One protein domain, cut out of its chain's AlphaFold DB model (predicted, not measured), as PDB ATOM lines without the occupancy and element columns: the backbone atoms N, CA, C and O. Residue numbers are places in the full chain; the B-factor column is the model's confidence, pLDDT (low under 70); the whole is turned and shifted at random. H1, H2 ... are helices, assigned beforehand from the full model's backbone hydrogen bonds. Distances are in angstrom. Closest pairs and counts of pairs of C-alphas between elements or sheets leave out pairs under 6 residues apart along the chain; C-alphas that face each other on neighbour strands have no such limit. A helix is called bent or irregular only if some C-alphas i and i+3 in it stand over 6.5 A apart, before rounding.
ATOM      1  N   ASN A  83     -60.404   6.967  26.308       75.56
ATOM      2  CA  ASN A  83     -59.923   5.628  26.638       75.56
ATOM      3  C   ASN A  83     -58.852   5.128  25.660       75.56
ATOM      4  O   ASN A  83     -57.931   4.445  26.097       75.56
ATOM      5  N   ASP A  84     -58.925   5.528  24.392       79.69
ATOM      6  CA  ASP A  84     -57.974   5.115  23.356       79.69
ATOM      7  C   ASP A  84     -56.618   5.818  23.541       79.69
ATOM      8  O   ASP A  84     -55.570   5.282  23.187       79.69
ATOM      9  N   TYR A  85     -56.626   6.999  24.167       77.19
ATOM     10  CA  TYR A  85     -55.445   7.838  24.382       77.19
ATOM     11  C   TYR A  85     -54.910   7.753  25.812       77.19
ATOM     12  O   TYR A  85     -53.817   8.246  26.079       77.19
ATOM     13  N   ARG A  86     -55.642   7.134  26.747       80.50
ATOM     14  CA  ARG A  86     -55.307   7.156  28.177       80.50
ATOM     15  C   ARG A  86     -53.936   6.550  28.467       80.50
ATOM     16  O   ARG A  86     -53.154   7.169  29.183       80.50
ATOM     17  N   GLU A  87     -53.642   5.365  27.932       83.25
ATOM     18  CA  GLU A  87     -52.329   4.736  28.149       83.25
ATOM     19  C   GLU A  87     -51.212   5.496  27.425       83.25
ATOM     20  O   GLU A  87     -50.128   5.638  27.979       83.25
ATOM     21  N   MET A  88     -51.480   6.067  26.247       84.50
ATOM     22  CA  MET A  88     -50.492   6.881  25.531       84.50
ATOM     23  C   MET A  88     -50.154   8.169  26.296       84.50
ATOM     24  O   MET A  88     -48.984   8.437  26.540       84.50
ATOM     25  N   ILE A  89     -51.170   8.908  26.756       82.56
ATOM     26  CA  ILE A  89     -51.026  10.100  27.608       82.56
ATOM     27  C   ILE A  89     -50.212   9.760  28.854       82.56
ATOM     28  O   ILE A  89     -49.281  10.474  29.212       82.56
ATOM     29  N   LYS A  90     -50.556   8.657  29.519       84.25
ATOM     30  CA  LYS A  90     -49.872   8.195  30.726       84.25
ATOM     31  C   LYS A  90     -48.402   7.863  30.460       84.25
ATOM     32  O   LYS A  90     -47.556   8.300  31.233       84.25
ATOM     33  N   ASN A  91     -48.102   7.134  29.387       86.25
ATOM     34  CA  ASN A  91     -46.729   6.789  29.019       86.25
ATOM     35  C   ASN A  91     -45.908   8.035  28.671       86.25
ATOM     36  O   ASN A  91     -44.812   8.188  29.200       86.25
ATOM     37  N   ASP A  92     -46.472   8.960  27.887       84.50
ATOM     38  CA  ASP A  92     -45.832  10.243  27.570       84.50
ATOM     39  C   ASP A  92     -45.510  11.046  28.838       84.50
ATOM     40  O   ASP A  92     -44.423  11.603  28.972       84.50
ATOM     41  N   ILE A  93     -46.456  11.111  29.786       82.31
ATOM     42  CA  ILE A  93     -46.261  11.802  31.066       82.31
ATOM     43  C   ILE A  93     -45.095  11.182  31.837       82.31
ATOM     44  O   ILE A  93     -44.269  11.921  32.369       82.31
ATOM     45  N   TYR A  94     -45.034   9.850  31.923       83.19
ATOM     46  CA  TYR A  94     -43.954   9.163  32.631       83.19
ATOM     47  C   TYR A  94     -42.602   9.380  31.961       83.19
ATOM     48  O   TYR A  94     -41.648   9.724  32.649       83.19
ATOM     49  N   GLU A  95     -42.535   9.266  30.636       84.44
ATOM     50  CA  GLU A  95     -41.309   9.518  29.879       84.44
ATOM     51  C   GLU A  95     -40.806  10.953  30.093       84.44
ATOM     52  O   GLU A  95     -39.634  11.166  30.407       84.44
ATOM     53  N   MET A  96     -41.702  11.943  30.017       81.62
ATOM     54  CA  MET A  96     -41.355  13.336  30.299       81.62
ATOM     55  C   MET A  96     -40.868  13.501  31.745       81.62
ATOM     56  O   MET A  96     -39.822  14.103  31.977       81.62
ATOM     57  N   LEU A  97     -41.578  12.947  32.732       76.88
ATOM     58  CA  LEU A  97     -41.164  13.018  34.137       76.88
ATOM     59  C   LEU A  97     -39.784  12.384  34.373       76.88
ATOM     60  O   LEU A  97     -38.982  12.960  35.110       76.88
ATOM     61  N   ASP A  98     -39.486  11.251  33.736       77.94
ATOM     62  CA  ASP A  98     -38.208  10.547  33.872       77.94
ATOM     63  C   ASP A  98     -37.045  11.339  33.268       77.94
ATOM     64  O   ASP A  98     -36.029  11.538  33.943       77.94
ATOM     65  N   ILE A  99     -37.205  11.854  32.042       74.19
ATOM     66  CA  ILE A  99     -36.199  12.706  31.384       74.19
ATOM     67  C   ILE A  99     -35.900  13.932  32.252       74.19
ATOM     68  O   ILE A  99     -34.744  14.290  32.487       74.19
ATOM     69  N   TYR A 100     -36.944  14.579  32.770       70.88
ATOM     70  CA  TYR A 100     -36.779  15.830  33.492       70.88
ATOM     71  C   TYR A 100     -36.246  15.644  34.922       70.88
ATOM     72  O   TYR A 100     -35.412  16.448  35.345       70.88
ATOM     73  N   ASN A 101     -36.629  14.579  35.640       67.62
ATOM     74  CA  ASN A 101     -36.057  14.241  36.956       67.62
ATOM     75  C   ASN A 101     -34.535  14.033  36.904       67.62
ATOM     76  O   ASN A 101     -33.847  14.284  37.893       67.62
ATOM     77  N   GLN A 102     -34.005  13.587  35.762       67.25
ATOM     78  CA  GLN A 102     -32.564  13.430  35.555       67.25
ATOM     79  C   GLN A 102     -31.851  14.765  35.294       67.25
ATOM     80  O   GLN A 102     -30.659  14.882  35.569       67.25
ATOM     81  N   MET A 103     -32.562  15.771  34.772       64.19
ATOM     82  CA  MET A 103     -31.957  16.997  34.248       64.19
ATOM     83  C   MET A 103     -32.064  18.216  35.177       64.19
ATOM     84  O   MET A 103     -31.137  19.026  35.186       64.19
ATOM     85  N   TYR A 104     -33.147  18.390  35.950       55.78
ATOM     86  CA  TYR A 104     -33.370  19.641  36.698       55.78
ATOM     87  C   TYR A 104     -34.024  19.448  38.078       55.78
ATOM     88  O   TYR A 104     -34.943  18.659  38.257       55.78
ATOM     89  N   GLY A 105     -33.557  20.210  39.075       56.53
ATOM     90  CA  GLY A 105     -33.926  20.039  40.486       56.53
ATOM     91  C   GLY A 105     -35.261  20.650  40.932       56.53
ATOM     92  O   GLY A 105     -35.782  20.219  41.955       56.53
ATOM     93  N   THR A 106     -35.848  21.614  40.214       54.59
ATOM     94  CA  THR A 106     -37.133  22.239  40.603       54.59
ATOM     95  C   THR A 106     -37.729  23.077  39.456       54.59
ATOM     96  O   THR A 106     -37.019  23.826  38.799       54.59
ATOM     97  N   SER A 107     -39.056  22.984  39.255       59.41
ATOM     98  CA  SER A 107     -39.890  23.668  38.226       59.41
ATOM     99  C   SER A 107     -40.098  22.962  36.867       59.41
ATOM    100  O   SER A 107     -40.275  23.583  35.821       59.41
ATOM    101  N   ILE A 108     -40.154  21.632  36.880       74.19
ATOM    102  CA  ILE A 108     -40.408  20.789  35.693       74.19
ATOM    103  C   ILE A 108     -41.889  20.745  35.280       74.19
ATOM    104  O   ILE A 108     -42.216  20.634  34.099       74.19
ATOM    105  N   VAL A 109     -42.795  20.881  36.250       76.81
ATOM    106  CA  VAL A 109     -44.241  20.674  36.060       76.81
ATOM    107  C   VAL A 109     -44.820  21.607  34.996       76.81
ATOM    108  O   VAL A 109     -45.593  21.169  34.149       76.81
ATOM    109  N   THR A 110     -44.406  22.875  34.986       77.88
ATOM    110  CA  THR A 110     -44.899  23.876  34.028       77.88
ATOM    111  C   THR A 110     -44.466  23.573  32.593       77.88
ATOM    112  O   THR A 110     -45.222  23.836  31.658       77.88
ATOM    113  N   ILE A 111     -43.264  23.020  32.398       81.31
ATOM    114  CA  ILE A 111     -42.736  22.683  31.067       81.31
ATOM    115  C   ILE A 111     -43.480  21.472  30.506       81.31
ATOM    116  O   ILE A 111     -43.991  21.534  29.388       81.31
ATOM    117  N   ILE A 112     -43.610  20.413  31.313       82.31
ATOM    118  CA  ILE A 112     -44.347  19.204  30.925       82.31
ATOM    119  C   ILE A 112     -45.811  19.546  30.641       82.31
ATOM    120  O   ILE A 112     -46.353  19.138  29.616       82.31
ATOM    121  N   TRP A 113     -46.438  20.372  31.484       84.81
ATOM    122  CA  TRP A 113     -47.809  20.822  31.255       84.81
ATOM    123  C   TRP A 113     -47.978  21.522  29.900       84.81
ATOM    124  O   TRP A 113     -48.890  21.177  29.152       84.81
ATOM    125  N   LYS A 114     -47.077  22.447  29.537       85.75
ATOM    126  CA  LYS A 114     -47.110  23.123  28.226       85.75
ATOM    127  C   LYS A 114     -46.959  22.141  27.061       85.75
ATOM    128  O   LYS A 114     -47.667  22.276  26.063       85.75
ATOM    129  N   GLN A 115     -46.071  21.153  27.182       86.50
ATOM    130  CA  GLN A 115     -45.880  20.132  26.146       86.50
ATOM    131  C   GLN A 115     -47.121  19.255  25.976       86.50
ATOM    132  O   GLN A 115     -47.566  19.046  24.851       86.50
ATOM    133  N   ILE A 116     -47.726  18.803  27.076       85.81
ATOM    134  CA  ILE A 116     -48.968  18.019  27.055       85.81
ATOM    135  C   ILE A 116     -50.109  18.838  26.453       85.81
ATOM    136  O   ILE A 116     -50.833  18.349  25.584       85.81
ATOM    137  N   TRP A 117     -50.242  20.098  26.868       87.56
ATOM    138  CA  TRP A 117     -51.266  20.996  26.349       87.56
ATOM    139  C   TRP A 117     -51.156  21.170  24.834       87.56
ATOM    140  O   TRP A 117     -52.156  21.092  24.122       87.56
ATOM    141  N   SER A 118     -49.933  21.350  24.332       87.88
ATOM    142  CA  SER A 118     -49.669  21.475  22.900       87.88
ATOM    143  C   SER A 118     -49.897  20.155  22.149       87.88
ATOM    144  O   SER A 118     -50.651  20.138  21.175       87.88
ATOM    145  N   LYS A 119     -49.333  19.035  22.632       88.25
ATOM    146  CA  LYS A 119     -49.400  17.713  21.978       88.25
ATOM    147  C   LYS A 119     -50.836  17.211  21.817       88.25
ATOM    148  O   LYS A 119     -51.179  16.659  20.777       88.25
ATOM    149  N   TYR A 120     -51.679  17.434  22.823       87.12
ATOM    150  CA  TYR A 120     -53.071  16.971  22.842       87.12
ATOM    151  C   TYR A 120     -54.088  18.057  22.453       87.12
ATOM    152  O   TYR A 120     -55.298  17.810  22.457       87.12
ATOM    153  N   GLY A 121     -53.616  19.254  22.094       81.56
ATOM    154  CA  GLY A 121     -54.456  20.375  21.675       81.56
ATOM    155  C   GLY A 121     -55.214  20.094  20.379       81.56
ATOM    156  O   GLY A 121     -56.421  20.314  20.319       81.56
ATOM    157  N   SER A 122     -54.533  19.530  19.376       79.69
ATOM    158  CA  SER A 122     -55.092  19.246  18.043       79.69
ATOM    159  C   SER A 122     -56.259  18.256  18.061       79.69
ATOM    160  O   SER A 122     -57.176  18.367  17.252       79.69
ATOM    161  N   VAL A 123     -56.255  17.318  19.011       79.56
ATOM    162  CA  VAL A 123     -57.321  16.322  19.213       79.56
ATOM    163  C   VAL A 123     -58.311  16.723  20.314       79.56
ATOM    164  O   VAL A 123     -59.178  15.934  20.679       79.56
ATOM    165  N   ASN A 124     -58.203  17.948  20.843       76.94
ATOM    166  CA  ASN A 124     -59.024  18.482  21.937       76.94
ATOM    167  C   ASN A 124     -59.014  17.639  23.225       76.94
ATOM    168  O   ASN A 124     -59.961  17.684  24.006       76.94
ATOM    169  N   LEU A 125     -57.921  16.920  23.482       83.38
ATOM    170  CA  LEU A 125     -57.726  16.140  24.708       83.38
ATOM    171  C   LEU A 125     -56.832  16.857  25.728       83.38
ATOM    172  O   LEU A 125     -56.496  16.279  26.753       83.38
ATOM    173  N   HIS A 126     -56.434  18.109  25.489       84.00
ATOM    174  CA  HIS A 126     -55.497  18.836  26.354       84.00
ATOM    175  C   HIS A 126     -55.997  19.009  27.801       84.00
ATOM    176  O   HIS A 126     -55.192  18.911  28.728       84.00
ATOM    177  N   TYR A 127     -57.304  19.200  28.025       82.12
ATOM    178  CA  TYR A 127     -57.874  19.251  29.380       82.12
ATOM    179  C   TYR A 127     -57.808  17.892  30.084       82.12
ATOM    180  O   TYR A 127     -57.321  17.815  31.210       82.12
ATOM    181  N   ASP A 128     -58.248  16.819  29.423       82.38
ATOM    182  CA  ASP A 128     -58.201  15.467  29.988       82.38
ATOM    183  C   ASP A 128     -56.758  14.992  30.210       82.38
ATOM    184  O   ASP A 128     -56.444  14.389  31.236       82.38
ATOM    185  N   ALA A 129     -55.854  15.306  29.281       84.00
ATOM    186  CA  ALA A 129     -54.437  15.000  29.399       84.00
ATOM    187  C   ALA A 129     -53.779  15.790  30.541       84.00
ATOM    188  O   ALA A 129     -52.968  15.235  31.279       84.00
ATOM    189  N   THR A 130     -54.179  17.051  30.751       85.94
ATOM    190  CA  THR A 130     -53.758  17.851  31.914       85.94
ATOM    191  C   THR A 130     -54.257  17.239  33.223       85.94
ATOM    192  O   THR A 130     -53.489  17.135  34.179       85.94
ATOM    193  N   ASP A 131     -55.513  16.798  33.286       84.06
ATOM    194  CA  ASP A 131     -56.065  16.140  34.476       84.06
ATOM    195  C   ASP A 131     -55.312  14.836  34.797       84.06
ATOM    196  O   ASP A 131     -54.902  14.616  35.941       84.06
ATOM    197  N   GLN A 132     -55.035  14.011  33.781       81.88
ATOM    198  CA  GLN A 132     -54.200  12.812  33.922       81.88
ATOM    199  C   GLN A 132     -52.778  13.153  34.377       81.88
ATOM    200  O   GLN A 132     -52.245  12.491  35.268       81.88
ATOM    201  N   PHE A 133     -52.174  14.202  33.817       85.25
ATOM    202  CA  PHE A 133     -50.856  14.685  34.220       85.25
ATOM    203  C   PHE A 133     -50.811  15.073  35.692       85.25
ATOM    204  O   PHE A 133     -49.944  14.586  36.420       85.25
ATOM    205  N   VAL A 134     -51.763  15.880  36.158       83.81
ATOM    206  CA  VAL A 134     -51.832  16.297  37.563       83.81
ATOM    207  C   VAL A 134     -52.018  15.083  38.474       83.81
ATOM    208  O   VAL A 134     -51.263  14.928  39.434       83.81
ATOM    209  N   ARG A 135     -52.950  14.174  38.153       82.94
ATOM    210  CA  ARG A 135     -53.169  12.947  38.941       82.94
ATOM    211  C   ARG A 135     -51.923  12.072  39.002       82.94
ATOM    212  O   ARG A 135     -51.546  11.647  40.090       82.94
ATOM    213  N   ASN A 136     -51.283  11.806  37.867       78.00
ATOM    214  CA  ASN A 136     -50.105  10.940  37.803       78.00
ATOM    215  C   ASN A 136     -48.892  11.578  38.487       78.00
ATOM    216  O   ASN A 136     -48.160  10.876  39.179       78.00
ATOM    217  N   THR A 137     -48.726  12.897  38.378       75.38
ATOM    218  CA  THR A 137     -47.663  13.641  39.071       75.38
ATOM    219  C   THR A 137     -47.861  13.598  40.585       75.38
ATOM    220  O   THR A 137     -46.924  13.290  41.318       75.38
ATOM    221  N   ILE A 138     -49.087  13.838  41.064       72.81
ATOM    222  CA  ILE A 138     -49.442  13.750  42.488       72.81
ATOM    223  C   ILE A 138     -49.247  12.318  42.999       72.81
ATOM    224  O   ILE A 138     -48.557  12.108  43.995       72.81
ATOM    225  N   ASN A 139     -49.802  11.325  42.303       77.00
ATOM    226  CA  ASN A 139     -49.679   9.918  42.683       77.00
ATOM    227  C   ASN A 139     -48.214   9.466  42.699       77.00
ATOM    228  O   ASN A 139     -47.806   8.774  43.628       77.00
ATOM    229  N   GLY A 140     -47.417   9.880  41.713       69.25
ATOM    230  CA  GLY A 140     -45.979   9.622  41.672       69.25
ATOM    231  C   GLY A 140     -45.248  10.266  42.848       69.25
ATOM    232  O   GLY A 140     -44.506   9.586  43.556       69.25
ATOM    233  N   TYR A 141     -45.511  11.546  43.124       65.19
ATOM    234  CA  TYR A 141     -44.908  12.273  44.242       65.19
ATOM    235  C   TYR A 141     -45.206  11.612  45.593       65.19
ATOM    236  O   TYR A 141     -44.290  11.355  46.378       65.19
ATOM    237  N   TYR A 142     -46.475  11.288  45.856       59.03
ATOM    238  CA  TYR A 142     -46.874  10.652  47.110       59.03
ATOM    239  C   TYR A 142     -46.407   9.201  47.218       59.03
ATOM    240  O   TYR A 142     -46.043   8.790  48.316       59.03
ATOM    241  N   LYS A 143     -46.330   8.452  46.110       66.62
ATOM    242  CA  LYS A 143     -45.753   7.100  46.099       66.62
ATOM    243  C   LYS A 143     -44.262   7.127  46.455       66.62
ATOM    244  O   LYS A 143     -43.821   6.393  47.332       66.62
ATOM    245  N   HIS A 144     -43.490   8.044  45.873       62.28
ATOM    246  CA  HIS A 144     -42.076   8.207  46.229       62.28
ATOM    247  C   HIS A 144     -41.866   8.711  47.666       62.28
ATOM    248  O   HIS A 144     -40.897   8.324  48.321       62.28
ATOM    249  N   GLN A 145     -42.764   9.557  48.180       57.12
ATOM    250  CA  GLN A 145     -42.762   9.969  49.588       57.12
ATOM    251  C   GLN A 145     -43.092   8.796  50.521       57.12
ATOM    252  O   GLN A 145     -42.369   8.583  51.494       57.12
ATOM    253  N   SER A 146     -44.123   7.998  50.224       54.91
ATOM    254  CA  SER A 146     -44.480   6.832  51.041       54.91
ATOM    255  C   SER A 146     -43.364   5.793  51.062       54.91
ATOM    256  O   SER A 146     -43.034   5.298  52.135       54.91
ATOM    257  N   ASP A 147     -42.716   5.545  49.921       60.84
ATOM    258  CA  ASP A 147     -41.595   4.601  49.815       60.84
ATOM    259  C   ASP A 147     -40.363   5.066  50.613       60.84
ATOM    260  O   ASP A 147     -39.565   4.246  51.059       60.84
ATOM    261  N   ARG A 148     -40.211   6.377  50.853       56.31
ATOM    262  CA  ARG A 148     -39.152   6.939  51.713       56.31
ATOM    263  C   ARG A 148     -39.530   6.974  53.193       56.31
ATOM    264  O   ARG A 148     -38.660   6.843  54.055       56.31
ATOM    265  N   VAL A 149     -40.805   7.193  53.501       51.72
ATOM    266  CA  VAL A 149     -41.296   7.395  54.871       51.72
ATOM    267  C   VAL A 149     -41.602   6.063  55.564       51.72
ATOM    268  O   VAL A 149     -41.256   5.902  56.733       51.72
ATOM    269  N   LEU A 150     -42.177   5.085  54.861       54.06
ATOM    270  CA  LEU A 150     -42.562   3.786  55.429       54.06
ATOM    271  C   LEU A 150     -41.383   2.968  55.982       54.06
ATOM    272  O   LEU A 150     -41.510   2.458  57.099       54.06
ATOM    273  N   PRO A 151     -40.220   2.873  55.306       57.81
ATOM    274  CA  PRO A 151     -39.056   2.195  55.876       57.81
ATOM    275  C   PRO A 151     -38.544   2.902  57.132       57.81
ATOM    276  O   PRO A 151     -38.133   2.252  58.087       57.81
ATOM    277  N   ARG A 152     -38.629   4.237  57.164       55.47
ATOM    278  CA  ARG A 152     -38.159   5.062  58.282       55.47
ATOM    279  C   ARG A 152     -39.064   4.934  59.505       55.47
ATOM    280  O   ARG A 152     -38.570   4.807  60.618       55.47
ATOM    281  N   ILE A 153     -40.382   4.903  59.301       51.91
ATOM    282  CA  ILE A 153     -41.355   4.603  60.360       51.91
ATOM    283  C   ILE A 153     -41.163   3.167  60.857       51.91
ATOM    284  O   ILE A 153     -41.122   2.954  62.062       51.91
ATOM    285  N   SER A 154     -40.976   2.200  59.955       57.59
ATOM    286  CA  SER A 154     -40.738   0.800  60.334       57.59
ATOM    287  C   SER A 154     -39.465   0.648  61.176       57.59
ATOM    288  O   SER A 154     -39.494  -0.021  62.201       57.59
ATOM    289  N   GLN A 155     -38.376   1.335  60.815       61.03
ATOM    290  CA  GLN A 155     -37.134   1.363  61.599       61.03
ATOM    291  C   GLN A 155     -37.308   2.029  62.972       61.03
ATOM    292  O   GLN A 155     -36.800   1.513  63.962       61.03
ATOM    293  N   LEU A 156     -38.045   3.142  63.054       57.47
ATOM    294  CA  LEU A 156     -38.317   3.832  64.322       57.47
ATOM    295  C   LEU A 156     -39.218   3.016  65.256       57.47
ATOM    296  O   LEU A 156     -39.053   3.066  66.473       57.47
ATOM    297  N   VAL A 157     -40.169   2.265  64.696       58.56
ATOM    298  CA  VAL A 157     -41.009   1.334  65.453       58.56
ATOM    299  C   VAL A 157     -40.157   0.175  65.970       58.56
ATOM    300  O   VAL A 157     -40.193  -0.090  67.164       58.56
ATOM    301  N   ILE A 158     -39.328  -0.448  65.126       64.62
ATOM    302  CA  ILE A 158     -38.419  -1.529  65.547       64.62
ATOM    303  C   ILE A 158     -37.475  -1.050  66.664       64.62
ATOM    304  O   ILE A 158     -37.405  -1.698  67.701       64.62
ATOM    305  N   GLN A 159     -36.856   0.129  66.534       61.53
ATOM    306  CA  GLN A 159     -35.999   0.696  67.588       61.53
ATOM    307  C   GLN A 159     -36.737   0.927  68.913       61.53
ATOM    308  O   GLN A 159     -36.185   0.646  69.970       61.53
ATOM    309  N   LYS A 160     -37.990   1.396  68.877       59.81
ATOM    310  CA  LYS A 160     -38.793   1.587  70.096       59.81
ATOM    311  C   LYS A 160     -39.215   0.283  70.775       59.81
ATOM    312  O   LYS A 160     -39.510   0.316  71.962       59.81
ATOM    313  N   PHE A 161     -39.299  -0.820  70.036       57.66
ATOM    314  CA  PHE A 161     -39.668  -2.132  70.581       57.66
ATOM    315  C   PHE A 161     -38.454  -3.003  70.942       57.66
ATOM    316  O   PHE A 161     -38.615  -3.985  71.662       57.66
ATOM    317  N   GLU A 162     -37.255  -2.651  70.469       61.47
ATOM    318  CA  GLU A 162     -35.990  -3.308  70.825       61.47
ATOM    319  C   GLU A 162     -35.246  -2.628  71.979       61.47
ATOM    320  O   GLU A 162     -34.310  -3.223  72.511       61.47
TER     321      GLU A 162
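AT A GLANCE: This is residues 83 to 162 of the 229 residues of an uncharacterized protein of Trepomonas sp. PC1 (UniProt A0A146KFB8). A small compact head of three helices has one long helical arm: H1, H2 and the first part of H3 pack together, and H3 then runs on out of the head, with residues 141 to 162 sticking out free. In the head H2 and the first part of H3 fold back on each other as a helical hairpin, and H1 crosses over both, with the end of H1 and the turn after it, residues 101 to 107, also standing free. The printed part has 80 residues with three named helices, in the order H1, H2, H3, and no named strand; the class is all helix. The whole is loose, with a radius of gyration of the C-alphas of 16.9 A, and it spans 60 by 29 by 15 A, the arm of H3 making the length.

IN THESE COORDINATES: H1 is residues 83 to 103, 31.1 A from first to last C-alpha, and begins with C-alpha 83 at (-59.923, 5.628, 26.638). H1 is irregular: C-alphas 84 and 87 are 7.4 A apart, where about 5 A is the distance in a regular helix, and its line is a rough one. A tight link of 5 residues joins it to H2, residues 109 to 119, with C-alpha 109 at (-44.241, 20.674, 36.060) and 15.3 A from first to last C-alpha. A short link of 6 residues joins H2 to H3, residues 126 to 162. H3 is the longest helix, with 37 residues and 53.4 A from C-alpha 126 to C-alpha 162, which is at (-35.990, -3.308, 70.825). H3 is neither bent nor irregular, but only just: C-alphas 148 and 151 are 6.3 A apart.

HOW THE PARTS SIT: Each of the three helices touches the other two. H1 and H2 are a helical hairpin, at a steep tilt of 39 degrees and running opposite ways. H1 touches H2 with residues 93 to 97 alone, and the closest C-alphas of the two are those of Met 96 and Ile 112, 6.6 A apart. H2 and H3 are a second helical hairpin, running opposite ways at a shallow tilt of 34 degrees, only just short of steep. H3 touches H2 with residues 126 to 133 alone; their closest C-alphas are those of Trp 117 and His 126, 4.8 A apart. H1 and H3 run the same way at a steep tilt of 59 degrees. Residues 86 to 93 of H1 touch residues 129 to 136 of H3, and the closest C-alphas of these helices are those of Ile 89 and Ala 129, 6.2 A apart. The packing of the helices is mostly crossed, at steep rather than shallow tilts, but only just: 1 of the 3 pairs is at a shallow tilt. In H2 every O i to N i+4 pair is within hydrogen-bond range; in H1 15 of 17 such pairs are, and in H3 31 of 33.

THE WHOLE: The two C-alphas farthest apart are those of Ser 122 and Glu 162, at 60.5 A. Without the stretches that stand free, residues 101 to 107 and 141 to 162, the body has 51 residues, spans 25 by 19 by 16 A and has a radius of gyration of 9.8 A, 1.00 times that of a compact globule of as many residues. The printed part has no cut, and neither of its two links is long. The mean pLDDT of the printed part is 73.3, and 30 residues are under 70, namely residues 101 to 107 and residues 140 to 162. The mean pLDDT is 79 for H1, 84 for H2 and 68 for H3.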